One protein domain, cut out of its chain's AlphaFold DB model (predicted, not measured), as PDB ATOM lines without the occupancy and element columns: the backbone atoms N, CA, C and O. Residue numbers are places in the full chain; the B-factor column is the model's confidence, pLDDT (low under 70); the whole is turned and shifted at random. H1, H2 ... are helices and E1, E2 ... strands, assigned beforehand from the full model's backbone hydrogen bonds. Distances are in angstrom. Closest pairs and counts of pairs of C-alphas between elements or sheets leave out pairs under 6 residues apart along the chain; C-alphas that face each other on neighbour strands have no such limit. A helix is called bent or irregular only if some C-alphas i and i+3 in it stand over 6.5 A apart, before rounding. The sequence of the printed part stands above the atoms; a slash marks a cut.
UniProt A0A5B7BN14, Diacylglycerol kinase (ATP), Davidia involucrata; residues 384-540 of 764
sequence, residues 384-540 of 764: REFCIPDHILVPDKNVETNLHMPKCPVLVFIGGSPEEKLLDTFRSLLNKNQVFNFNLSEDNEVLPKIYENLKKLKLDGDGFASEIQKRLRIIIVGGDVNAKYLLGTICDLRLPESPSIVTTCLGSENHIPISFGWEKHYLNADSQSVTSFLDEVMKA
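This is residues 384 to 540 of the 764 residues of the protein "Diacylglycerol kinase (ATP)" of Davidia involucrata (UniProt A0A5B7BN14). A parallel sheet of four strands forms the core, with H3 and H5 over one of its faces and H2 over the other. At one end of the model H1 and H4 pack on the half of H3 that runs beyond the sheet; H6 lies past the edge strand E4, and H7 touches H2 and grazes the sheet. The printed part has 157 residues with seven named helices and four named strands, in the order H1 E1 H2 E2 H3 H4 E3 H5 E4 H6 H7; the sheet's order is E2 E1 E3 E4, and the class is mixed, helices and strands. The whole is compact, with a radius of gyration of the C-alphas of 15.1 A, and spans 45 by 32 by 29 A.

Start at H1, residues 390 to 393, which touches H3, residues 443 to 459, with Leu 393 and Ile 450 closest, their C-alphas 5.9 A apart; H3 touches H1 with residues 450 to 457 alone. Go on to E1, residues 410 to 414, an inner strand between E2, residues 435 to 437, and E3, residues 473 to 477. Look for N 436 and O 412, 2.8 A apart and within hydrogen-bond range, between E2 and E1, and for N 413 and O 475, 2.8 A, between E1 and E3. H2, residues 420 to 429, is on the sheet at a height of 9.4 A, over E2 and E1, and runs along the strands. E1, H2 and E2 make a strand-helix-strand unit, two parallel neighbour strands joined through a helix, with a right-handed crossover. H3 is on the opposite face from H2; it is irregular, with C-alphas 444 and 447 being 7.3 A apart. H4, residues 463 to 471, touches residues 454 to 458 of H3 alone, opposite ways at a steep tilt of 46 degrees, with the C-alphas of Leu 454 and Ala 465 closest, at 5.9 A. E2, H3, H4 and E3 make a split unit, with E1 between its two strands in the sheet, and its crossover is right-handed. H5, residues 480 to 492, is over E3 at a height of 10.2 A, on the same face as H3; helices on both faces make three layers. E3, H5 and E4, residues 500 to 504, form another right-handed unit; between the two strands N 502 and O 474 are 2.8 A apart. H6, residues 511 to 515, only grazes the sheet. H7, residues 527 to 539, touches H2 with residues 527 to 530 alone, the C-alphas of Thr 425 and Ser 527 closest at 6.0 A, and grazes the sheet with residues 534 to 538. Every O i to N i+4 pair is within hydrogen-bond range in H2, H4, H5, H6 and H7, and 11 of 13 are in H3; H1 is too short for such a pair.

Find C-alpha 390 at (-46.480, -28.222, 26.670), where H1 begins. E1 starts at C-alpha 410, at (-33.991, -25.893, 24.555), and runs 12.8 A to C-alpha 414; E3 covers 13.1 A and E4 13.7 A. H2 measures 14.3 A, H3 25.0 A, H4 12.8 A and H5 18.1 A. H7 runs 18.7 A and ends at C-alpha 539, at (-24.562, -24.229, 15.383).

The two C-alphas farthest apart are those of Thr 401 and Glu 509, at 45.8 A. The printed part has no cut. Its long links are H1 to E1, with 16 residues between them, and H6 to H7, with 11. The mean pLDDT of the printed part is 84.1, and it is under 70 at residues 401 to 402, 416 to 419, 439 to 444, 506 to 510 and 520 to 523.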
ATOM      1  N   ARG A 384     -39.440 -21.514  16.385       87.19
ATOM      2  CA  ARG A 384     -40.111 -22.825  16.498       87.19
ATOM      3  C   ARG A 384     -39.147 -24.009  16.526       87.19
ATOM      4  O   ARG A 384     -39.513 -25.052  17.061       87.19
ATOM      5  N   GLU A 385     -37.929 -23.867  16.008       92.06
ATOM      6  CA  GLU A 385     -36.909 -24.918  16.084       92.06
ATOM      7  C   GLU A 385     -36.348 -25.122  17.500       92.06
ATOM      8  O   GLU A 385     -35.620 -26.092  17.718       92.06
ATOM      9  N   PHE A 386     -36.714 -24.252  18.448       94.19
ATOM     10  CA  PHE A 386     -36.301 -24.280  19.852       94.19
ATOM     11  C   PHE A 386     -37.453 -24.558  20.830       94.19
ATOM     12  O   PHE A 386     -37.208 -24.864  21.998       94.19
ATOM     13  N   CYS A 387     -38.708 -24.449  20.385       92.00
ATOM     14  CA  CYS A 387     -39.887 -24.585  21.240       92.00
ATOM     15  C   CYS A 387     -40.232 -26.049  21.537       92.00
ATOM     16  O   CYS A 387     -40.447 -26.853  20.631       92.00
ATOM     17  N   ILE A 388     -40.345 -26.368  22.823       92.38
ATOM     18  CA  ILE A 388     -40.780 -27.656  23.349       92.38
ATOM     19  C   ILE A 388     -42.292 -27.585  23.621       92.38
ATOM     20  O   ILE A 388     -42.761 -26.624  24.241       92.38
ATOM     21  N   PRO A 389     -43.071 -28.583  23.174       89.69
ATOM     22  CA  PRO A 389     -44.503 -28.637  23.441       89.69
ATOM     23  C   PRO A 389     -44.854 -28.792  24.921       89.69
ATOM     24  O   PRO A 389     -44.146 -29.431  25.698       89.69
ATOM     25  N   ASP A 390     -46.026 -28.289  25.285       88.69
ATOM     26  CA  ASP A 390     -46.480 -28.222  26.670       88.69
ATOM     27  C   ASP A 390     -46.692 -29.585  27.347       88.69
ATOM     28  O   ASP A 390     -46.406 -29.706  28.532       88.69
ATOM     29  N   HIS A 391     -47.144 -30.613  26.622       88.75
ATOM     30  CA  HIS A 391     -47.332 -31.966  27.177       88.75
ATOM     31  C   HIS A 391     -46.008 -32.635  27.599       88.75
ATOM     32  O   HIS A 391     -46.007 -33.535  28.435       88.75
ATOM     33  N   ILE A 392     -44.874 -32.181  27.047       91.12
ATOM     34  CA  ILE A 392     -43.541 -32.630  27.462       91.12
ATOM     35  C   ILE A 392     -43.119 -31.942  28.766       91.12
ATOM     36  O   ILE A 392     -42.538 -32.577  29.646       91.12
ATOM     37  N   LEU A 393     -43.394 -30.642  28.881       91.06
ATOM     38  CA  LEU A 393     -42.926 -29.795  29.981       91.06
ATOM     39  C   LEU A 393     -43.814 -29.899  31.225       91.06
ATOM     40  O   LEU A 393     -43.319 -29.799  32.344       91.06
ATOM     41  N   VAL A 394     -45.119 -30.091  31.029       88.00
ATOM     42  CA  VAL A 394     -46.133 -30.107  32.083       88.00
ATOM     43  C   VAL A 394     -46.837 -31.469  32.082       88.00
ATOM     44  O   VAL A 394     -47.452 -31.820  31.070       88.00
ATOM     45  N   PRO A 395     -46.786 -32.226  33.193       83.19
ATOM     46  CA  PRO A 395     -47.493 -33.497  33.314       83.19
ATOM     47  C   PRO A 395     -49.000 -33.360  33.055       83.19
ATOM     48  O   PRO A 395     -49.610 -32.345  33.388       83.19
ATOM     49  N   ASP A 396     -49.591 -34.404  32.474       79.81
ATOM     50  CA  ASP A 396     -51.039 -34.570  32.271       79.81
ATOM     51  C   ASP A 396     -51.721 -33.485  31.401       79.81
ATOM     52  O   ASP A 396     -52.949 -33.366  31.375       79.81
ATOM     53  N   LYS A 397     -50.944 -32.714  30.626       82.06
ATOM     54  CA  LYS A 397     -51.485 -31.856  29.563       82.06
ATOM     55  C   LYS A 397     -51.844 -32.660  28.310       82.06
ATOM     56  O   LYS A 397     -51.109 -33.547  27.890       82.06
ATOM     57  N   ASN A 398     -52.956 -32.288  27.670       75.38
ATOM     58  CA  ASN A 398     -53.414 -32.913  26.428       75.38
ATOM     59  C   ASN A 398     -52.397 -32.743  25.288       75.38
ATOM     60  O   ASN A 398     -51.836 -31.662  25.096       75.38
ATOM     61  N   VAL A 399     -52.217 -33.805  24.499       74.31
ATOM     62  CA  VAL A 399     -51.370 -33.806  23.301       74.31
ATOM     63  C   VAL A 399     -52.033 -32.965  22.206       74.31
ATOM     64  O   VAL A 399     -53.191 -33.185  21.847       74.31
ATOM     65  N   GLU A 400     -51.303 -31.991  21.669       70.44
ATOM     66  CA  GLU A 400     -51.778 -31.166  20.556       70.44
ATOM     67  C   GLU A 400     -51.853 -31.996  19.265       70.44
ATOM     68  O   GLU A 400     -50.956 -32.779  18.956       70.44
ATOM     69  N   THR A 401     -52.898 -31.807  18.459       50.44
ATOM     70  CA  THR A 401     -53.175 -32.640  17.273       50.44
ATOM     71  C   THR A 401     -52.221 -32.410  16.089       50.44
ATOM     72  O   THR A 401     -52.347 -33.086  15.072       50.44
ATOM     73  N   ASN A 402     -51.264 -31.475  16.191       58.47
ATOM     74  CA  ASN A 402     -50.406 -31.035  15.081       58.47
ATOM     75  C   ASN A 402     -49.009 -30.549  15.530       58.47
ATOM     76  O   ASN A 402     -48.573 -29.450  15.182       58.47
ATOM     77  N   LEU A 403     -48.278 -31.374  16.279       70.75
ATOM     78  CA  LEU A 403     -46.951 -31.029  16.807       70.75
ATOM     79  C   LEU A 403     -45.899 -30.819  15.695       70.75
ATOM     80  O   LEU A 403     -45.882 -31.522  14.681       70.75
ATOM     81  N   HIS A 404     -45.018 -29.831  15.876       81.50
ATOM     82  CA  HIS A 404     -43.792 -29.642  15.085       81.50
ATOM     83  C   HIS A 404     -42.619 -30.243  15.854       81.50
ATOM     84  O   HIS A 404     -42.508 -29.999  17.050       81.50
ATOM     85  N   MET A 405     -41.747 -31.002  15.189       88.81
ATOM     86  CA  MET A 405     -40.542 -31.547  15.820       88.81
ATOM     87  C   MET A 405     -39.394 -30.529  15.718       88.81
ATOM     88  O   MET A 405     -38.823 -30.397  14.631       88.81
ATOM     89  N   PRO A 406     -39.017 -29.837  16.808       91.75
ATOM     90  CA  PRO A 406     -37.903 -28.897  16.788       91.75
ATOM     91  C   PRO A 406     -36.581 -29.604  16.455       91.75
ATOM     92  O   PRO A 406     -36.285 -30.707  16.933       91.75
ATOM     93  N   LYS A 407     -35.739 -28.963  15.639       92.19
ATOM     94  CA  LYS A 407     -34.360 -29.426  15.402       92.19
ATOM     95  C   LYS A 407     -33.470 -29.271  16.635       92.19
ATOM     96  O   LYS A 407     -32.544 -30.061  16.811       92.19
ATOM     97  N   CYS A 408     -33.729 -28.262  17.463       94.62
ATOM     98  CA  CYS A 408     -32.877 -27.869  18.579       94.62
ATOM     99  C   CYS A 408     -33.710 -27.436  19.806       94.62
ATOM    100  O   CYS A 408     -33.606 -26.286  20.223       94.62
ATOM    101  N   PRO A 409     -34.534 -28.321  20.401       96.25
ATOM    102  CA  PRO A 409     -35.310 -27.986  21.594       96.25
ATOM    103  C   PRO A 409     -34.404 -27.541  22.749       96.25
ATOM    104  O   PRO A 409     -33.385 -28.187  23.015       96.25
ATOM    105  N   VAL A 410     -34.780 -26.462  23.447       96.38
ATOM    106  CA  VAL A 410     -33.991 -25.893  24.555       96.38
ATOM    107  C   VAL A 410     -34.800 -25.747  25.839       96.38
ATOM    108  O   VAL A 410     -35.940 -25.290  25.817       96.38
ATOM    109  N   LEU A 411     -34.168 -26.070  26.967       95.62
ATOM    110  CA  LEU A 411     -34.575 -25.588  28.290       95.62
ATOM    111  C   LEU A 411     -33.649 -24.451  28.701       95.62
ATOM    112  O   LEU A 411     -32.436 -24.563  28.528       95.62
ATOM    113  N   VAL A 412     -34.206 -23.378  29.252       93.62
ATOM    114  CA  VAL A 412     -33.447 -22.189  29.649       93.62
ATOM    115  C   VAL A 412     -33.585 -21.978  31.150       93.62
ATOM    116  O   VAL A 412     -34.695 -21.878  31.658       93.62
ATOM    117  N   PHE A 413     -32.458 -21.879  31.847       91.25
ATOM    118  CA  PHE A 413     -32.391 -21.566  33.271       91.25
ATOM    119  C   PHE A 413     -31.598 -20.276  33.463       91.25
ATOM    120  O   PHE A 413     -30.457 -20.183  33.007       91.25
ATOM    121  N   ILE A 414     -32.194 -19.281  34.117       87.62
ATOM    122  CA  ILE A 414     -31.619 -17.938  34.282       87.62
ATOM    123  C   ILE A 414     -31.434 -17.629  35.771       87.62
ATOM    124  O   ILE A 414     -32.343 -17.877  36.560       87.62
ATOM    125  N   GLY A 415     -30.255 -17.128  36.159       79.44
ATOM    126  CA  GLY A 415     -29.907 -16.763  37.537       79.44
ATOM    127  C   GLY A 415     -28.800 -15.686  37.636       79.44
ATOM    128  O   GLY A 415     -27.889 -15.670  36.813       79.44
ATOM    129  N   GLY A 416     -28.828 -14.803  38.643       66.94
ATOM    130  CA  GLY A 416     -27.999 -13.592  38.787       66.94
ATOM    131  C   GLY A 416     -28.780 -12.272  39.024       66.94
ATOM    132  O   GLY A 416     -29.847 -12.225  39.612       66.94
ATOM    133  N   SER A 417     -28.227 -11.129  38.625       53.25
ATOM    134  CA  SER A 417     -28.901  -9.811  38.549       53.25
ATOM    135  C   SER A 417     -28.289  -9.093  37.342       53.25
ATOM    136  O   SER A 417     -27.060  -9.127  37.263       53.25
ATOM    137  N   PRO A 418     -29.028  -8.477  36.391       55.06
ATOM    138  CA  PRO A 418     -30.451  -8.113  36.342       55.06
ATOM    139  C   PRO A 418     -31.290  -9.081  35.473       55.06
ATOM    140  O   PRO A 418     -31.120  -9.153  34.257       55.06
ATOM    141  N   GLU A 419     -32.208  -9.827  36.094       66.44
ATOM    142  CA  GLU A 419     -32.846 -11.016  35.496       66.44
ATOM    143  C   GLU A 419     -34.180 -10.776  34.783       66.44
ATOM    144  O   GLU A 419     -34.460 -11.466  33.805       66.44
ATOM    145  N   GLU A 420     -35.015  -9.835  35.239       70.94
ATOM    146  CA  GLU A 420     -36.425  -9.784  34.808       70.94
ATOM    147  C   GLU A 420     -36.567  -9.530  33.309       70.94
ATOM    148  O   GLU A 420     -37.242 -10.276  32.605       70.94
ATOM    149  N   LYS A 421     -35.838  -8.540  32.783       82.06
ATOM    150  CA  LYS A 421     -35.941  -8.180  31.366       82.06
ATOM    151  C   LYS A 421     -35.473  -9.308  30.441       82.06
ATOM    152  O   LYS A 421     -36.051  -9.509  29.373       82.06
ATOM    153  N   LEU A 422     -34.423 -10.040  30.821       86.38
ATOM    154  CA  LEU A 422     -33.907 -11.143  30.009       86.38
ATOM    155  C   LEU A 422     -34.833 -12.361  30.092       86.38
ATOM    156  O   LEU A 422     -35.126 -12.973  29.066       86.38
ATOM    157  N   LEU A 423     -35.336 -12.665  31.289       87.00
ATOM    158  CA  LEU A 423     -36.332 -13.705  31.516       87.00
ATOM    159  C   LEU A 423     -37.597 -13.458  30.688       87.00
ATOM    160  O   LEU A 423     -38.043 -14.358  29.975       87.00
ATOM    161  N   ASP A 424     -38.122 -12.234  30.718       86.25
ATOM    162  CA  ASP A 424     -39.280 -11.824  29.923       86.25
ATOM    163  C   ASP A 424     -39.002 -11.927  28.423       86.25
ATOM    164  O   ASP A 424     -39.843 -12.408  27.665       86.25
ATOM    165  N   THR A 425     -37.795 -11.555  27.988       89.19
ATOM    166  CA  THR A 425     -37.393 -11.678  26.583       89.19
ATOM    167  C   THR A 425     -37.390 -13.140  26.143       89.19
ATOM    168  O   THR A 425     -38.043 -13.468  25.152       89.19
ATOM    169  N   PHE A 426     -36.750 -14.045  26.891       90.06
ATOM    170  CA  PHE A 426     -36.799 -15.479  26.584       90.06
ATOM    171  C   PHE A 426     -38.237 -16.013  26.596       90.06
ATOM    172  O   PHE A 426     -38.622 -16.708  25.662       90.06
ATOM    173  N   ARG A 427     -39.061 -15.643  27.584       89.31
ATOM    174  CA  ARG A 427     -40.476 -16.060  27.665       89.31
ATOM    175  C   ARG A 427     -41.358 -15.486  26.554       89.31
ATOM    176  O   ARG A 427     -42.391 -16.075  26.256       89.31
ATOM    177  N   SER A 428     -40.975 -14.358  25.955       86.19
ATOM    178  CA  SER A 428     -41.672 -13.777  24.801       86.19
ATOM    179  C   SER A 428     -41.327 -14.475  23.481       86.19
ATOM    180  O   SER A 428     -42.154 -14.502  22.572       86.19
ATOM    181  N   LEU A 429     -40.120 -15.044  23.377       86.38
ATOM    182  CA  LEU A 429     -39.611 -15.695  22.164       86.38
ATOM    183  C   LEU A 429     -39.834 -17.211  22.156       86.38
ATOM    184  O   LEU A 429     -39.930 -17.820  21.092       86.38
ATOM    185  N   LEU A 430     -39.876 -17.819  23.336       90.56
ATOM    186  CA  LEU A 430     -39.946 -19.258  23.548       90.56
ATOM    187  C   LEU A 430     -41.231 -19.649  24.281       90.56
ATOM    188  O   LEU A 430     -41.975 -18.807  24.779       90.56
ATOM    189  N   ASN A 431     -41.479 -20.955  24.406       89.00
ATOM    190  CA  ASN A 431     -42.532 -21.432  25.295       89.00
ATOM    191  C   ASN A 431     -42.235 -20.987  26.741       89.00
ATOM    192  O   ASN A 431     -41.204 -21.340  27.307       89.00
ATOM    193  N   LYS A 432     -43.154 -20.256  27.377       87.44
ATOM    194  CA  LYS A 432     -43.002 -19.802  28.768       87.44
ATOM    195  C   LYS A 432     -42.706 -20.932  29.767       87.44
ATOM    196  O   LYS A 432     -42.020 -20.685  30.751       87.44
ATOM    197  N   ASN A 433     -43.183 -22.152  29.499       89.25
ATOM    198  CA  ASN A 433     -42.982 -23.325  30.354       89.25
ATOM    199  C   ASN A 433     -41.599 -23.975  30.176       89.25
ATOM    200  O   ASN A 433     -41.335 -24.992  30.803       89.25
ATOM    201  N   GLN A 434     -40.736 -23.436  29.305       94.38
ATOM    202  CA  GLN A 434     -39.375 -23.939  29.074       94.38
ATOM    203  C   GLN A 434     -38.283 -22.982  29.582       94.38
ATOM    204  O   GLN A 434     -37.097 -23.219  29.342       94.38
ATOM    205  N   VAL A 435     -38.682 -21.895  30.259       92.50
ATOM    206  CA  VAL A 435     -37.800 -20.835  30.765       92.50
ATOM    207  C   VAL A 435     -38.007 -20.640  32.275       92.50
ATOM    208  O   VAL A 435     -39.056 -20.151  32.712       92.50
ATOM    209  N   PHE A 436     -36.978 -20.969  33.057       90.12
ATOM    210  CA  PHE A 436     -37.005 -21.068  34.522       90.12
ATOM    211  C   PHE A 436     -36.064 -20.065  35.198       90.12
ATOM    212  O   PHE A 436     -35.047 -19.669  34.617       90.12
ATOM    213  N   ASN A 437     -36.387 -19.678  36.434       86.62
ATOM    214  CA  ASN A 437     -35.576 -18.778  37.256       86.62
ATOM    215  C   ASN A 437     -34.992 -19.520  38.474       86.62
ATOM    216  O   ASN A 437     -35.731 -20.001  39.325       86.62
ATOM    217  N   PHE A 438     -33.663 -19.535  38.612       76.00
ATOM    218  CA  PHE A 438     -32.954 -20.179  39.731       76.00
ATOM    219  C   PHE A 438     -33.278 -19.623  41.125       76.00
ATOM    220  O   PHE A 438     -33.111 -20.325  42.123       76.00
ATOM    221  N   ASN A 439     -33.720 -18.368  41.220       68.44
ATOM    222  CA  ASN A 439     -34.049 -17.733  42.497       68.44
ATOM    223  C   ASN A 439     -35.387 -18.217  43.076       68.44
ATOM    224  O   ASN A 439     -35.697 -17.921  44.231       68.44
ATOM    225  N   LEU A 440     -36.181 -18.963  42.302       60.84
ATOM    226  CA  LEU A 440     -37.425 -19.563  42.766       60.84
ATOM    227  C   LEU A 440     -37.150 -20.988  43.253       60.84
ATOM    228  O   LEU A 440     -36.675 -21.843  42.512       60.84
ATOM    229  N   SER A 441     -37.478 -21.265  44.517       60.50
ATOM    230  CA  SER A 441     -37.228 -22.569  45.146       60.50
ATOM    231  C   SER A 441     -37.918 -23.736  44.435       60.50
ATOM    232  O   SER A 441     -37.404 -24.849  44.472       60.50
ATOM    233  N   GLU A 442     -39.056 -23.486  43.783       62.16
ATOM    234  CA  GLU A 442     -39.797 -24.491  43.011       62.16
ATOM    235  C   GLU A 442     -39.076 -24.883  41.708       62.16
ATOM    236  O   GLU A 442     -39.145 -26.045  41.302       62.16
ATOM    237  N   ASP A 443     -38.327 -23.953  41.102       66.44
ATOM    238  CA  ASP A 443     -37.676 -24.123  39.795       66.44
ATOM    239  C   ASP A 443     -36.398 -24.979  39.868       66.44
ATOM    240  O   ASP A 443     -35.998 -25.604  38.884       66.44
ATOM    241  N   ASN A 444     -35.795 -25.097  41.054       66.00
ATOM    242  CA  ASN A 444     -34.603 -25.920  41.281       66.00
ATOM    243  C   ASN A 444     -34.870 -27.428  41.108       66.00
ATOM    244  O   ASN A 444     -33.979 -28.181  40.722       66.00
ATOM    245  N   GLU A 445     -36.111 -27.875  41.315       80.38
ATOM    246  CA  GLU A 445     -36.517 -29.276  41.131       80.38
ATOM    247  C   GLU A 445     -37.163 -29.559  39.767       80.38
ATOM    248  O   GLU A 445     -37.615 -30.679  39.509       80.38
ATOM    249  N   VAL A 446     -37.242 -28.570  38.876       86.50
ATOM    250  CA  VAL A 446     -37.971 -28.724  37.611       86.50
ATOM    251  C   VAL A 446     -37.262 -29.670  36.650       86.50
ATOM    252  O   VAL A 446     -37.920 -30.477  35.993       86.50
ATOM    253  N   LEU A 447     -35.928 -29.633  36.578       90.19
ATOM    254  CA  LEU A 447     -35.192 -30.491  35.649       90.19
ATOM    255  C   LEU A 447     -35.428 -31.994  35.927       90.19
ATOM    256  O   LEU A 447     -35.779 -32.703  34.979       90.19
ATOM    257  N   PRO A 448     -35.332 -32.493  37.180       91.38
ATOM    258  CA  PRO A 448     -35.762 -33.852  37.512       91.38
ATOM    259  C   PRO A 448     -37.207 -34.162  37.106       91.38
ATOM    260  O   PRO A 448     -37.434 -35.171  36.442       91.38
ATOM    261  N   LYS A 449     -38.163 -33.273  37.411       91.44
ATOM    262  CA  LYS A 449     -39.591 -33.462  37.082       91.44
ATOM    263  C   LYS A 449     -39.827 -33.596  35.572       91.44
ATOM    264  O   LYS A 449     -40.586 -34.463  35.141       91.44
ATOM    265  N   ILE A 450     -39.142 -32.796  34.750       92.94
ATOM    266  CA  ILE A 450     -39.219 -32.892  33.281       92.94
ATOM    267  C   ILE A 450     -38.688 -34.247  32.798       92.94
ATOM    268  O   ILE A 450     -39.319 -34.895  31.963       92.94
ATOM    269  N   TYR A 451     -37.545 -34.704  33.316       92.94
ATOM    270  CA  TYR A 451     -36.980 -35.998  32.921       92.94
ATOM    271  C   TYR A 451     -37.810 -37.191  33.414       92.94
ATOM    272  O   TYR A 451     -37.894 -38.199  32.709       92.94
ATOM    273  N   GLU A 452     -38.465 -37.081  34.570       92.19
ATOM    274  CA  GLU A 452     -39.454 -38.057  35.036       92.19
ATOM    275  C   GLU A 452     -40.666 -38.120  34.098       92.19
ATOM    276  O   GLU A 452     -41.067 -39.215  33.694       92.19
ATOM    277  N   ASN A 453     -41.195 -36.969  33.669       93.25
ATOM    278  CA  ASN A 453     -42.298 -36.912  32.709       93.25
ATOM    279  C   ASN A 453     -41.899 -37.486  31.339       93.25
ATOM    280  O   ASN A 453     -42.600 -38.333  30.792       93.25
ATOM    281  N   LEU A 454     -40.724 -37.118  30.812       92.56
ATOM    282  CA  LEU A 454     -40.171 -37.700  29.582       92.56
ATOM    283  C   LEU A 454     -40.035 -39.223  29.683       92.56
ATOM    284  O   LEU A 454     -40.327 -39.940  28.727       92.56
ATOM    285  N   LYS A 455     -39.600 -39.738  30.839       91.94
ATOM    286  CA  LYS A 455     -39.507 -41.181  31.079       91.94
ATOM    287  C   LYS A 455     -40.888 -41.839  31.052       91.94
ATOM    288  O   LYS A 455     -41.015 -42.881  30.416       91.94
ATOM    289  N   LYS A 456     -41.895 -41.237  31.695       92.50
ATOM    290  CA  LYS A 456     -43.292 -41.704  31.677       92.50
ATOM    291  C   LYS A 456     -43.832 -41.761  30.242       92.50
ATOM    292  O   LYS A 456     -44.177 -42.839  29.777       92.50
ATOM    293  N   LEU A 457     -43.763 -40.653  29.501       91.62
ATOM    294  CA  LEU A 457     -44.244 -40.565  28.115       91.62
ATOM    295  C   LEU A 457     -43.586 -41.596  27.188       91.62
ATOM    296  O   LEU A 457     -44.246 -42.222  26.362       91.62
ATOM    297  N   LYS A 458     -42.280 -41.832  27.348       91.06
ATOM    298  CA  LYS A 458     -41.567 -42.854  26.571       91.06
ATOM    299  C   LYS A 458     -42.009 -44.279  26.900       91.06
ATOM    300  O   LYS A 458     -42.020 -45.113  25.999       91.06
ATOM    301  N   LEU A 459     -42.329 -44.570  28.163       91.50
ATOM    302  CA  LEU A 459     -42.887 -45.868  28.562       91.50
ATOM    303  C   LEU A 459     -44.294 -46.069  27.985       91.50
ATOM    304  O   LEU A 459     -44.627 -47.185  27.597       91.50
ATOM    305  N   ASP A 460     -45.052 -44.983  27.840       89.81
ATOM    306  CA  ASP A 460     -46.385 -44.972  27.227       89.81
ATOM    307  C   ASP A 460     -46.345 -45.036  25.681       89.81
ATOM    308  O   ASP A 460     -47.386 -45.043  25.025       89.81
ATOM    309  N   GLY A 461     -45.152 -45.123  25.075       87.19
ATOM    310  CA  GLY A 461     -44.966 -45.286  23.630       87.19
ATOM    311  C   GLY A 461     -44.856 -43.983  22.831       87.19
ATOM    312  O   GLY A 461     -44.906 -44.021  21.600       87.19
ATOM    313  N   ASP A 462     -44.672 -42.835  23.488       86.19
ATOM    314  CA  ASP A 462     -44.509 -41.546  22.814       86.19
ATOM    315  C   ASP A 462     -43.128 -41.425  22.130       86.19
ATOM    316  O   ASP A 462     -42.101 -41.079  22.731       86.19
ATOM    317  N   GLY A 463     -43.105 -41.701  20.822       86.38
ATOM    318  CA  GLY A 463     -41.920 -41.531  19.979       86.38
ATOM    319  C   GLY A 463     -41.446 -40.076  19.870       86.38
ATOM    320  O   GLY A 463     -40.252 -39.841  19.665       86.38
ATOM    321  N   PHE A 464     -42.339 -39.099  20.058       89.31
ATOM    322  CA  PHE A 464     -42.015 -37.675  20.030       89.31
ATOM    323  C   PHE A 464     -41.179 -37.289  21.256       89.31
ATOM    324  O   PHE A 464     -40.113 -36.688  21.105       89.31
ATOM    325  N   ALA A 465     -41.588 -37.718  22.455       91.50
ATOM    326  CA  ALA A 465     -40.836 -37.504  23.695       91.50
ATOM    327  C   ALA A 465     -39.412 -38.094  23.630       91.50
ATOM    328  O   ALA A 465     -38.444 -37.473  24.078       91.50
ATOM    329  N   SER A 466     -39.265 -39.274  23.015       91.00
ATOM    330  CA  SER A 466     -37.960 -39.912  22.796       91.00
ATOM    331  C   SER A 466     -37.031 -39.053  21.934       91.00
ATOM    332  O   SER A 466     -35.850 -38.893  22.254       91.00
ATOM    333  N   GLU A 467     -37.559 -38.466  20.862       92.94
ATOM    334  CA  GLU A 467     -36.778 -37.644  19.942       92.94
ATOM    335  C   GLU A 467     -36.445 -36.264  20.530       92.94
ATOM    336  O   GLU A 467     -35.314 -35.796  20.378       92.94
ATOM    337  N   ILE A 468     -37.370 -35.652  21.281       93.19
ATOM    338  CA  ILE A 468     -37.094 -34.427  22.045       93.19
ATOM    339  C   ILE A 468     -35.940 -34.661  23.019       93.19
ATOM    340  O   ILE A 468     -34.983 -33.891  23.003       93.19
ATOM    341  N   GLN A 469     -35.975 -35.740  23.811       92.75
ATOM    342  CA  GLN A 469     -34.920 -36.035  24.786       92.75
ATOM    343  C   GLN A 469     -33.531 -36.147  24.131       92.75
ATOM    344  O   GLN A 469     -32.556 -35.655  24.695       92.75
ATOM    345  N   LYS A 470     -33.430 -36.759  22.941       91.94
ATOM    346  CA  LYS A 470     -32.159 -36.896  22.201       91.94
ATOM    347  C   LYS A 470     -31.610 -35.561  21.696       91.94
ATOM    348  O   LYS A 470     -30.396 -35.367  21.624       91.94
ATOM    349  N   ARG A 471     -32.500 -34.652  21.288       94.12
ATOM    350  CA  ARG A 471     -32.132 -33.356  20.693       94.12
ATOM    351  C   ARG A 471     -32.001 -32.235  21.723       94.12
ATOM    352  O   ARG A 471     -31.457 -31.185  21.383       94.12
ATOM    353  N   LEU A 472     -32.484 -32.463  22.945       94.94
ATOM    354  CA  LEU A 472     -32.568 -31.475  24.012       94.94
ATOM    355  C   LEU A 472     -31.209 -30.855  24.334       94.94
ATOM    356  O   LEU A 472     -30.216 -31.547  24.590       94.94
ATOM    357  N   ARG A 473     -31.191 -29.525  24.367       96.31
ATOM    358  CA  ARG A 473     -30.079 -28.728  24.880       96.31
ATOM    359  C   ARG A 473     -30.534 -27.944  26.106       96.31
ATOM    360  O   ARG A 473     -31.713 -27.619  26.245       96.31
ATOM    361  N   ILE A 474     -29.602 -27.653  27.002       95.62
ATOM    362  CA  ILE A 474     -29.867 -26.878  28.216       95.62
ATOM    363  C   ILE A 474     -29.011 -25.621  28.167       95.62
ATOM    364  O   ILE A 474     -27.799 -25.699  27.988       95.62
ATOM    365  N   ILE A 475     -29.648 -24.467  28.316       93.88
ATOM    366  CA  ILE A 475     -29.011 -23.158  28.385       93.88
ATOM    367  C   ILE A 475     -29.039 -22.713  29.843       93.88
ATOM    368  O   ILE A 475     -30.103 -22.620  30.449       93.88
ATOM    369  N   ILE A 476     -27.866 -22.412  30.385       90.31
ATOM    370  CA  ILE A 476     -27.682 -21.903  31.737       90.31
ATOM    371  C   ILE A 476     -27.120 -20.490  31.624       90.31
ATOM    372  O   ILE A 476     -25.979 -20.295  31.208       90.31
ATOM    373  N   VAL A 477     -27.924 -19.502  31.992       87.69
ATOM    374  CA  VAL A 477     -27.525 -18.096  32.047       87.69
ATOM    375  C   VAL A 477     -27.308 -17.737  33.511       87.69
ATOM    376  O   VAL A 477     -28.269 -17.676  34.272       87.69
ATOM    377  N   GLY A 478     -26.064 -17.525  33.934       80.94
ATOM    378  CA  GLY A 478     -25.770 -17.125  35.308       80.94
ATOM    379  C   GLY A 478     -24.338 -17.369  35.764       80.94
ATOM    380  O   GLY A 478     -23.449 -17.650  34.965       80.94
ATOM    381  N   GLY A 479     -24.109 -17.213  37.070       77.69
ATOM    382  CA  GLY A 479     -22.810 -17.459  37.704       77.69
ATOM    383  C   GLY A 479     -22.401 -18.937  37.718       77.69
ATOM    384  O   GLY A 479     -23.252 -19.824  37.602       77.69
ATOM    385  N   ASP A 480     -21.112 -19.199  37.960       76.06
ATOM    386  CA  ASP A 480     -20.554 -20.562  38.074       76.06
ATOM    387  C   ASP A 480     -21.282 -21.417  39.135       76.06
ATOM    388  O   ASP A 480     -21.396 -22.632  38.981       76.06
ATOM    389  N   VAL A 481     -21.871 -20.793  40.164       78.69
ATOM    390  CA  VAL A 481     -22.687 -21.463  41.197       78.69
ATOM    391  C   VAL A 481     -23.913 -22.158  40.599       78.69
ATOM    392  O   VAL A 481     -24.160 -23.336  40.862       78.69
ATOM    393  N   ASN A 482     -24.660 -21.444  39.754       81.62
ATOM    394  CA  ASN A 482     -25.875 -21.954  39.118       81.62
ATOM    395  C   ASN A 482     -25.534 -23.029  38.081       81.62
ATOM    396  O   ASN A 482     -26.194 -24.068  38.009       81.62
ATOM    397  N   ALA A 483     -24.453 -22.814  37.323       84.50
ATOM    398  CA  ALA A 483     -23.919 -23.811  36.403       84.50
ATOM    399  C   ALA A 483     -23.541 -25.104  37.138       84.50
ATOM    400  O   ALA A 483     -23.995 -26.181  36.757       84.50
ATOM    401  N   LYS A 484     -22.788 -25.006  38.239       83.69
ATOM    402  CA  LYS A 484     -22.376 -26.148  39.065       83.69
ATOM    403  C   LYS A 484     -23.569 -26.921  39.627       83.69
ATOM    404  O   LYS A 484     -23.552 -28.152  39.607       83.69
ATOM    405  N   TYR A 485     -24.604 -26.224  40.100       85.69
ATOM    406  CA  TYR A 485     -25.820 -26.860  40.610       85.69
ATOM    407  C   TYR A 485     -26.517 -27.719  39.543       85.69
ATOM    408  O   TYR A 485     -26.771 -28.906  39.774       85.69
ATOM    409  N   LEU A 486     -26.775 -27.169  38.348       88.00
ATOM    410  CA  LEU A 486     -27.424 -27.935  37.276       88.00
ATOM    411  C   LEU A 486     -26.537 -29.034  36.707       88.00
ATOM    412  O   LEU A 486     -27.030 -30.130  36.455       88.00
ATOM    413  N   LEU A 487     -25.239 -28.779  36.531       88.50
ATOM    414  CA  LEU A 487     -24.298 -29.804  36.082       88.50
ATOM    415  C   LEU A 487     -24.274 -30.988  37.061       88.50
ATOM    416  O   LEU A 487     -24.328 -32.142  36.635       88.50
ATOM    417  N   GLY A 488     -24.283 -30.709  38.370       87.62
ATOM    418  CA  GLY A 488     -24.425 -31.724  39.413       87.62
ATOM    419  C   GLY A 488     -25.740 -32.492  39.311       87.62
ATOM    420  O   GLY A 488     -25.719 -33.721  39.273       87.62
ATOM    421  N   THR A 489     -26.855 -31.775  39.171       89.12
ATOM    422  CA  THR A 489     -28.194 -32.365  39.020       89.12
ATOM    423  C   THR A 489     -28.258 -33.307  37.814       89.12
ATOM    424  O   THR A 489     -28.742 -34.429  37.928       89.12
ATOM    425  N   ILE A 490     -27.700 -32.909  36.668       89.25
ATOM    426  CA  ILE A 490     -27.649 -33.733  35.448       89.25
ATOM    427  C   ILE A 490     -26.826 -35.007  35.667       89.25
ATOM    428  O   ILE A 490     -27.233 -36.085  35.229       89.25
ATOM    429  N   CYS A 491     -25.693 -34.914  36.371       86.44
ATOM    430  CA  CYS A 491     -24.916 -36.095  36.745       86.44
ATOM    431  C   CYS A 491     -25.694 -37.035  37.679       86.44
ATOM    432  O   CYS A 491     -25.592 -38.255  37.536       86.44
ATOM    433  N   ASP A 492     -26.466 -36.485  38.617       87.81
ATOM    434  CA  ASP A 492     -27.235 -37.263  39.591       87.81
ATOM    435  C   ASP A 492     -28.459 -37.954  38.965       87.81
ATOM    436  O   ASP A 492     -28.835 -39.039  39.413       87.81
ATOM    437  N   LEU A 493     -29.004 -37.418  37.864       87.69
ATOM    438  CA  LEU A 493     -30.075 -38.056  37.081       87.69
ATOM    439  C   LEU A 493     -29.645 -39.350  36.367       87.69
ATOM    440  O   LEU A 493     -30.510 -40.115  35.940       87.69
ATOM    441  N   ARG A 494     -28.334 -39.613  36.222       86.12
ATOM    442  CA  ARG A 494     -27.773 -40.828  35.584       86.12
ATOM    443  C   ARG A 494     -28.410 -41.148  34.223       86.12
ATOM    444  O   ARG A 494     -28.766 -42.290  33.930       86.12
ATOM    445  N   LEU A 495     -28.575 -40.118  33.399       85.81
ATOM    446  CA  LEU A 495     -29.174 -40.244  32.072       85.81
ATOM    447  C   LEU A 495     -28.300 -41.128  31.158       85.81
ATOM    448  O   LEU A 495     -27.074 -41.010  31.216       85.81
ATOM    449  N   PRO A 496     -28.891 -41.964  30.275       80.69
ATOM    450  CA  PRO A 496     -28.126 -42.773  29.317       80.69
ATOM    451  C   PRO A 496     -27.233 -41.926  28.403       80.69
ATOM    452  O   PRO A 496     -26.112 -42.310  28.083       80.69
ATOM    453  N   GLU A 497     -27.732 -40.751  28.018       83.62
ATOM    454  CA  GLU A 497     -26.991 -39.729  27.292       83.62
ATOM    455  C   GLU A 497     -27.190 -38.377  27.980       83.62
ATOM    456  O   GLU A 497     -28.321 -37.973  28.266       83.62
ATOM    457  N   SER A 498     -26.088 -37.669  28.242       85.69
ATOM    458  CA  SER A 498     -26.138 -36.310  28.791       85.69
ATOM    459  C   SER A 498     -26.687 -35.338  27.739       85.69
ATOM    460  O   SER A 498     -26.173 -35.334  26.611       85.69
ATOM    461  N   PRO A 499     -27.639 -34.449  28.088       92.31
ATOM    462  CA  PRO A 499     -28.003 -33.333  27.220       92.31
ATOM    463  C   PRO A 499     -26.778 -32.455  26.958       92.31
ATOM    464  O   PRO A 499     -25.808 -32.483  27.721       92.31
ATOM    465  N   SER A 500     -26.808 -31.702  25.859       93.88
ATOM    466  CA  SER A 500     -25.735 -30.753  25.531       93.88
ATOM    467  C   SER A 500     -25.998 -29.419  26.218       93.88
ATOM    468  O   SER A 500     -27.101 -28.885  26.110       93.88
ATOM    469  N   ILE A 501     -25.003 -28.899  26.932       94.50
ATOM    470  CA  ILE A 501     -25.185 -27.802  27.883       94.50
ATOM    471  C   ILE A 501     -24.401 -26.575  27.425       94.50
ATOM    472  O   ILE A 501     -23.230 -26.671  27.062       94.50
ATOM    473  N   VAL A 502     -25.050 -25.418  27.469       92.38
ATOM    474  CA  VAL A 502     -24.432 -24.098  27.347       92.38
ATOM    475  C   VAL A 502     -24.446 -23.421  28.710       92.38
ATOM    476  O   VAL A 502     -25.455 -23.449  29.410       92.38
ATOM    477  N   THR A 503     -23.341 -22.766  29.051       88.12
ATOM    478  CA  THR A 503     -23.225 -21.875  30.211       88.12
ATOM    479  C   THR A 503     -22.780 -20.501  29.723       88.12
ATOM    480  O   THR A 503     -21.815 -20.431  28.965       88.12
ATOM    481  N   THR A 504     -23.440 -19.426  30.152       85.19
ATOM    482  CA  THR A 504     -23.100 -18.039  29.779       85.19
ATOM    483  C   THR A 504     -23.308 -17.060  30.943       85.19
ATOM    484  O   THR A 504     -24.025 -17.371  31.896       85.19
ATOM    485  N   CYS A 505     -22.668 -15.889  30.884       72.62
ATOM    486  CA  CYS A 505     -22.566 -14.914  31.978       72.62
ATOM    487  C   CYS A 505     -23.405 -13.652  31.729       72.62
ATOM    488  O   CYS A 505     -23.618 -13.255  30.588       72.62
ATOM    489  N   LEU A 506     -23.775 -12.950  32.809       65.75
ATOM    490  CA  LEU A 506     -24.440 -11.635  32.753       65.75
ATOM    491  C   LEU A 506     -23.546 -10.446  33.157       65.75
ATOM    492  O   LEU A 506     -24.023  -9.316  33.159       65.75
ATOM    493  N   GLY A 507     -22.269 -10.658  33.503       54.41
ATOM    494  CA  GLY A 507     -21.402  -9.543  33.924       54.41
ATOM    495  C   GLY A 507     -20.204  -9.862  34.824       54.41
ATOM    496  O   GLY A 507     -19.451  -8.945  35.136       54.41
ATOM    497  N   SER A 508     -20.008 -11.112  35.258       53.84
ATOM    498  CA  SER A 508     -18.833 -11.543  36.035       53.84
ATOM    499  C   SER A 508     -17.895 -12.429  35.212       53.84
ATOM    500  O   SER A 508     -18.354 -13.177  34.347       53.84
ATOM    501  N   GLU A 509     -16.591 -12.369  35.510       58.19
ATOM    502  CA  GLU A 509     -15.582 -13.322  35.023       58.19
ATOM    503  C   GLU A 509     -15.917 -14.730  35.550       58.19
ATOM    504  O   GLU A 509     -15.456 -15.133  36.617       58.19
ATOM    505  N   ASN A 510     -16.765 -15.468  34.833       67.81
ATOM    506  CA  ASN A 510     -17.019 -16.880  35.107       67.81
ATOM    507  C   ASN A 510     -16.105 -17.722  34.226       67.81
ATOM    508  O   ASN A 510     -15.957 -17.469  33.031       67.81
ATOM    509  N   HIS A 511     -15.522 -18.763  34.794       73.62
ATOM    510  CA  HIS A 511     -14.424 -19.469  34.141       73.62
ATOM    511  C   HIS A 511     -14.885 -20.643  33.264       73.62
ATOM    512  O   HIS A 511     -14.181 -21.037  32.326       73.62
ATOM    513  N   ILE A 512     -16.071 -21.203  33.539       83.12
ATOM    514  CA  ILE A 512     -16.630 -22.300  32.739       83.12
ATOM    515  C   ILE A 512     -17.007 -21.798  31.330       83.12
ATOM    516  O   ILE A 512     -16.488 -22.361  30.365       83.12
ATOM    517  N   PRO A 513     -17.801 -20.715  31.158       85.12
ATOM    518  CA  PRO A 513     -18.178 -20.209  29.830       85.12
ATOM    519  C   PRO A 513     -16.983 -19.815  28.951       85.12
ATOM    520  O   PRO A 513     -16.987 -20.097  27.752       85.12
ATOM    521  N   ILE A 514     -15.937 -19.227  29.546       82.56
ATOM    522  CA  ILE A 514     -14.699 -18.825  28.852       82.56
ATOM    523  C   ILE A 514     -14.036 -20.025  28.174       82.56
ATOM    524  O   ILE A 514     -13.665 -19.962  27.002       82.56
ATOM    525  N   SER A 515     -13.948 -21.152  28.883       85.38
ATOM    526  CA  SER A 515     -13.276 -22.360  28.388       85.38
ATOM    527  C   SER A 515     -13.908 -22.911  27.104       85.38
ATOM    528  O   SER A 515     -13.208 -23.483  26.268       85.38
ATOM    529  N   PHE A 516     -15.216 -22.700  26.931       89.44
ATOM    530  CA  PHE A 516     -16.003 -23.167  25.786       89.44
ATOM    531  C   PHE A 516     -16.287 -22.074  24.740       89.44
ATOM    532  O   PHE A 516     -17.013 -22.323  23.778       89.44
ATOM    533  N   GLY A 517     -15.698 -20.883  24.903       86.88
ATOM    534  CA  GLY A 517     -15.795 -19.785  23.939       86.88
ATOM    535  C   GLY A 517     -17.083 -18.960  24.027       86.88
ATOM    536  O   GLY A 517     -17.437 -18.295  23.058       86.88
ATOM    537  N   TRP A 518     -17.783 -18.978  25.169       86.38
ATOM    538  CA  TRP A 518     -19.029 -18.221  25.378       86.38
ATOM    539  C   TRP A 518     -18.831 -16.842  26.042       86.38
ATOM    540  O   TRP A 518     -19.803 -16.152  26.333       86.38
ATOM    541  N   GLU A 519     -17.588 -16.403  26.256       72.31
ATOM    542  CA  GLU A 519     -17.245 -15.151  26.959       72.31
ATOM    543  C   GLU A 519     -17.736 -13.876  26.251       72.31
ATOM    544  O   GLU A 519     -18.173 -12.927  26.898       72.31
ATOM    545  N   LYS A 520     -17.676 -13.844  24.915       62.91
ATOM    546  CA  LYS A 520     -18.008 -12.650  24.114       62.91
ATOM    547  C   LYS A 520     -19.515 -12.400  23.989       62.91
ATOM    548  O   LYS A 520     -19.917 -11.355  23.481       62.91
ATOM    549  N   HIS A 521     -20.345 -13.328  24.459       57.81
ATOM    550  CA  HIS A 521     -21.795 -13.292  24.297       57.81
ATOM    551  C   HIS A 521     -22.447 -12.667  25.528       57.81
ATOM    552  O   HIS A 521     -23.222 -13.314  26.233       57.81
ATOM    553  N   TYR A 522     -22.135 -11.393  25.789       60.28
ATOM    554  CA  TYR A 522     -22.938 -10.601  26.713       60.28
ATOM    555  C   TYR A 522     -24.373 -10.567  26.184       60.28
ATOM    556  O   TYR A 522     -24.674  -9.910  25.185       60.28
ATOM    557  N   LEU A 523     -25.251 -11.331  26.833       68.12
ATOM    558  CA  LEU A 523     -26.659 -11.415  26.475       68.12
ATOM    559  C   LEU A 523     -27.351 -10.114  26.869       68.12
ATOM    560  O   LEU A 523     -27.801  -9.936  28.002       68.12
ATOM    561  N   ASN A 524     -27.453  -9.202  25.907       74.00
ATOM    562  CA  ASN A 524     -28.371  -8.085  26.034       74.00
ATOM    563  C   ASN A 524     -29.801  -8.629  26.119       74.00
ATOM    564  O   ASN A 524     -30.188  -9.551  25.399       74.00
ATOM    565  N   ALA A 525     -30.605  -8.027  26.988       79.69
ATOM    566  CA  ALA A 525     -32.000  -8.401  27.204       79.69
ATOM    567  C   ALA A 525     -32.943  -7.886  26.097       79.69
ATOM    568  O   ALA A 525     -34.047  -7.432  26.385       79.69
ATOM    569  N   ASP A 526     -32.484  -7.854  24.847       83.81
ATOM    570  CA  ASP A 526     -33.290  -7.522  23.675       83.81
ATOM    571  C   ASP A 526     -33.510  -8.766  22.806       83.81
ATOM    572  O   ASP A 526     -32.699  -9.696  22.784       83.81
ATOM    573  N   SER A 527     -34.627  -8.787  22.078       84.12
ATOM    574  CA  SER A 527     -35.039  -9.958  21.304       84.12
ATOM    575  C   SER A 527     -34.036 -10.358  20.218       84.12
ATOM    576  O   SER A 527     -33.914 -11.545  19.917       84.12
ATOM    577  N   GLN A 528     -33.312  -9.401  19.630       84.88
ATOM    578  CA  GLN A 528     -32.374  -9.669  18.543       84.88
ATOM    579  C   GLN A 528     -31.114 -10.359  19.067       84.88
ATOM    580  O   GLN A 528     -30.682 -11.358  18.492       84.88
ATOM    581  N   SER A 529     -30.580  -9.887  20.193       86.62
ATOM    582  CA  SER A 529     -29.437 -10.503  20.868       86.62
ATOM    583  C   SER A 529     -29.751 -11.932  21.322       86.62
ATOM    584  O   SER A 529     -28.969 -12.844  21.059       86.62
ATOM    585  N   VAL A 530     -30.930 -12.163  21.916       88.31
ATOM    586  CA  VAL A 530     -31.365 -13.516  22.315       88.31
ATOM    587  C   VAL A 530     -31.549 -14.433  21.100       88.31
ATOM    588  O   VAL A 530     -31.142 -15.593  21.139       88.31
ATOM    589  N   THR A 531     -32.104 -13.924  19.999       88.88
ATOM    590  CA  THR A 531     -32.284 -14.705  18.761       88.88
ATOM    591  C   THR A 531     -30.939 -15.092  18.138       88.88
ATOM    592  O   THR A 531     -30.754 -16.247  17.760       88.88
ATOM    593  N   SER A 532     -29.978 -14.162  18.083       88.62
ATOM    594  CA  SER A 532     -28.617 -14.436  17.600       88.62
ATOM    595  C   SER A 532     -27.912 -15.479  18.467       88.62
ATOM    596  O   SER A 532     -27.279 -16.396  17.951       88.62
ATOM    597  N   PHE A 533     -28.071 -15.379  19.785       90.69
ATOM    598  CA  PHE A 533     -27.525 -16.354  20.719       90.69
ATOM    599  C   PHE A 533     -28.121 -17.755  20.508       90.69
ATOM    600  O   PHE A 533     -27.388 -18.739  20.479       90.69
ATOM    601  N   LEU A 534     -29.438 -17.870  20.299       92.75
ATOM    602  CA  LEU A 534     -30.082 -19.152  19.983       92.75
ATOM    603  C   LEU A 534     -29.552 -19.766  18.672       92.75
ATOM    604  O   LEU A 534     -29.375 -20.984  18.592       92.75
ATOM    605  N   ASP A 535     -29.247 -18.947  17.664       91.38
ATOM    606  CA  ASP A 535     -28.669 -19.404  16.390       91.38
ATOM    607  C   ASP A 535     -27.261 -19.984  16.582       91.38
ATOM    608  O   ASP A 535     -26.939 -21.067  16.086       91.38
ATOM    609  N   GLU A 536     -26.437 -19.320  17.387       91.44
ATOM    610  CA  GLU A 536     -25.123 -19.834  17.777       91.44
ATOM    611  C   GLU A 536     -25.238 -21.119  18.594       91.44
ATOM    612  O   GLU A 536     -24.525 -22.086  18.316       91.44
ATOM    613  N   VAL A 537     -26.181 -21.181  19.545       93.44
ATOM    614  CA  VAL A 537     -26.465 -22.403  20.307       93.44
ATOM    615  C   VAL A 537     -26.800 -23.546  19.363       93.44
ATOM    616  O   VAL A 537     -26.300 -24.641  19.592       93.44
ATOM    617  N   MET A 538     -27.584 -23.328  18.303       93.06
ATOM    618  CA  MET A 538     -27.921 -24.364  17.320       93.06
ATOM    619  C   MET A 538     -26.681 -24.875  16.565       93.06
ATOM    620  O   MET A 538     -26.535 -26.091  16.390       93.06
ATOM    621  N   LYS A 539     -25.784 -23.962  16.168       92.75
ATOM    622  CA  LYS A 539     -24.562 -24.229  15.383       92.75
ATOM    623  C   LYS A 539     -23.386 -24.769  16.205       92.75
ATOM    624  O   LYS A 539     -22.463 -25.337  15.626       92.75
ATOM    625  N   ALA A 540     -23.413 -24.607  17.526       92.56
ATOM    626  CA  ALA A 540     -22.318 -24.985  18.415       92.56
ATOM    627  C   ALA A 540     -21.962 -26.484  18.355       92.56
ATOM    628  O   ALA A 540     -22.831 -27.357  18.235       92.56
TER     629      ALA A 540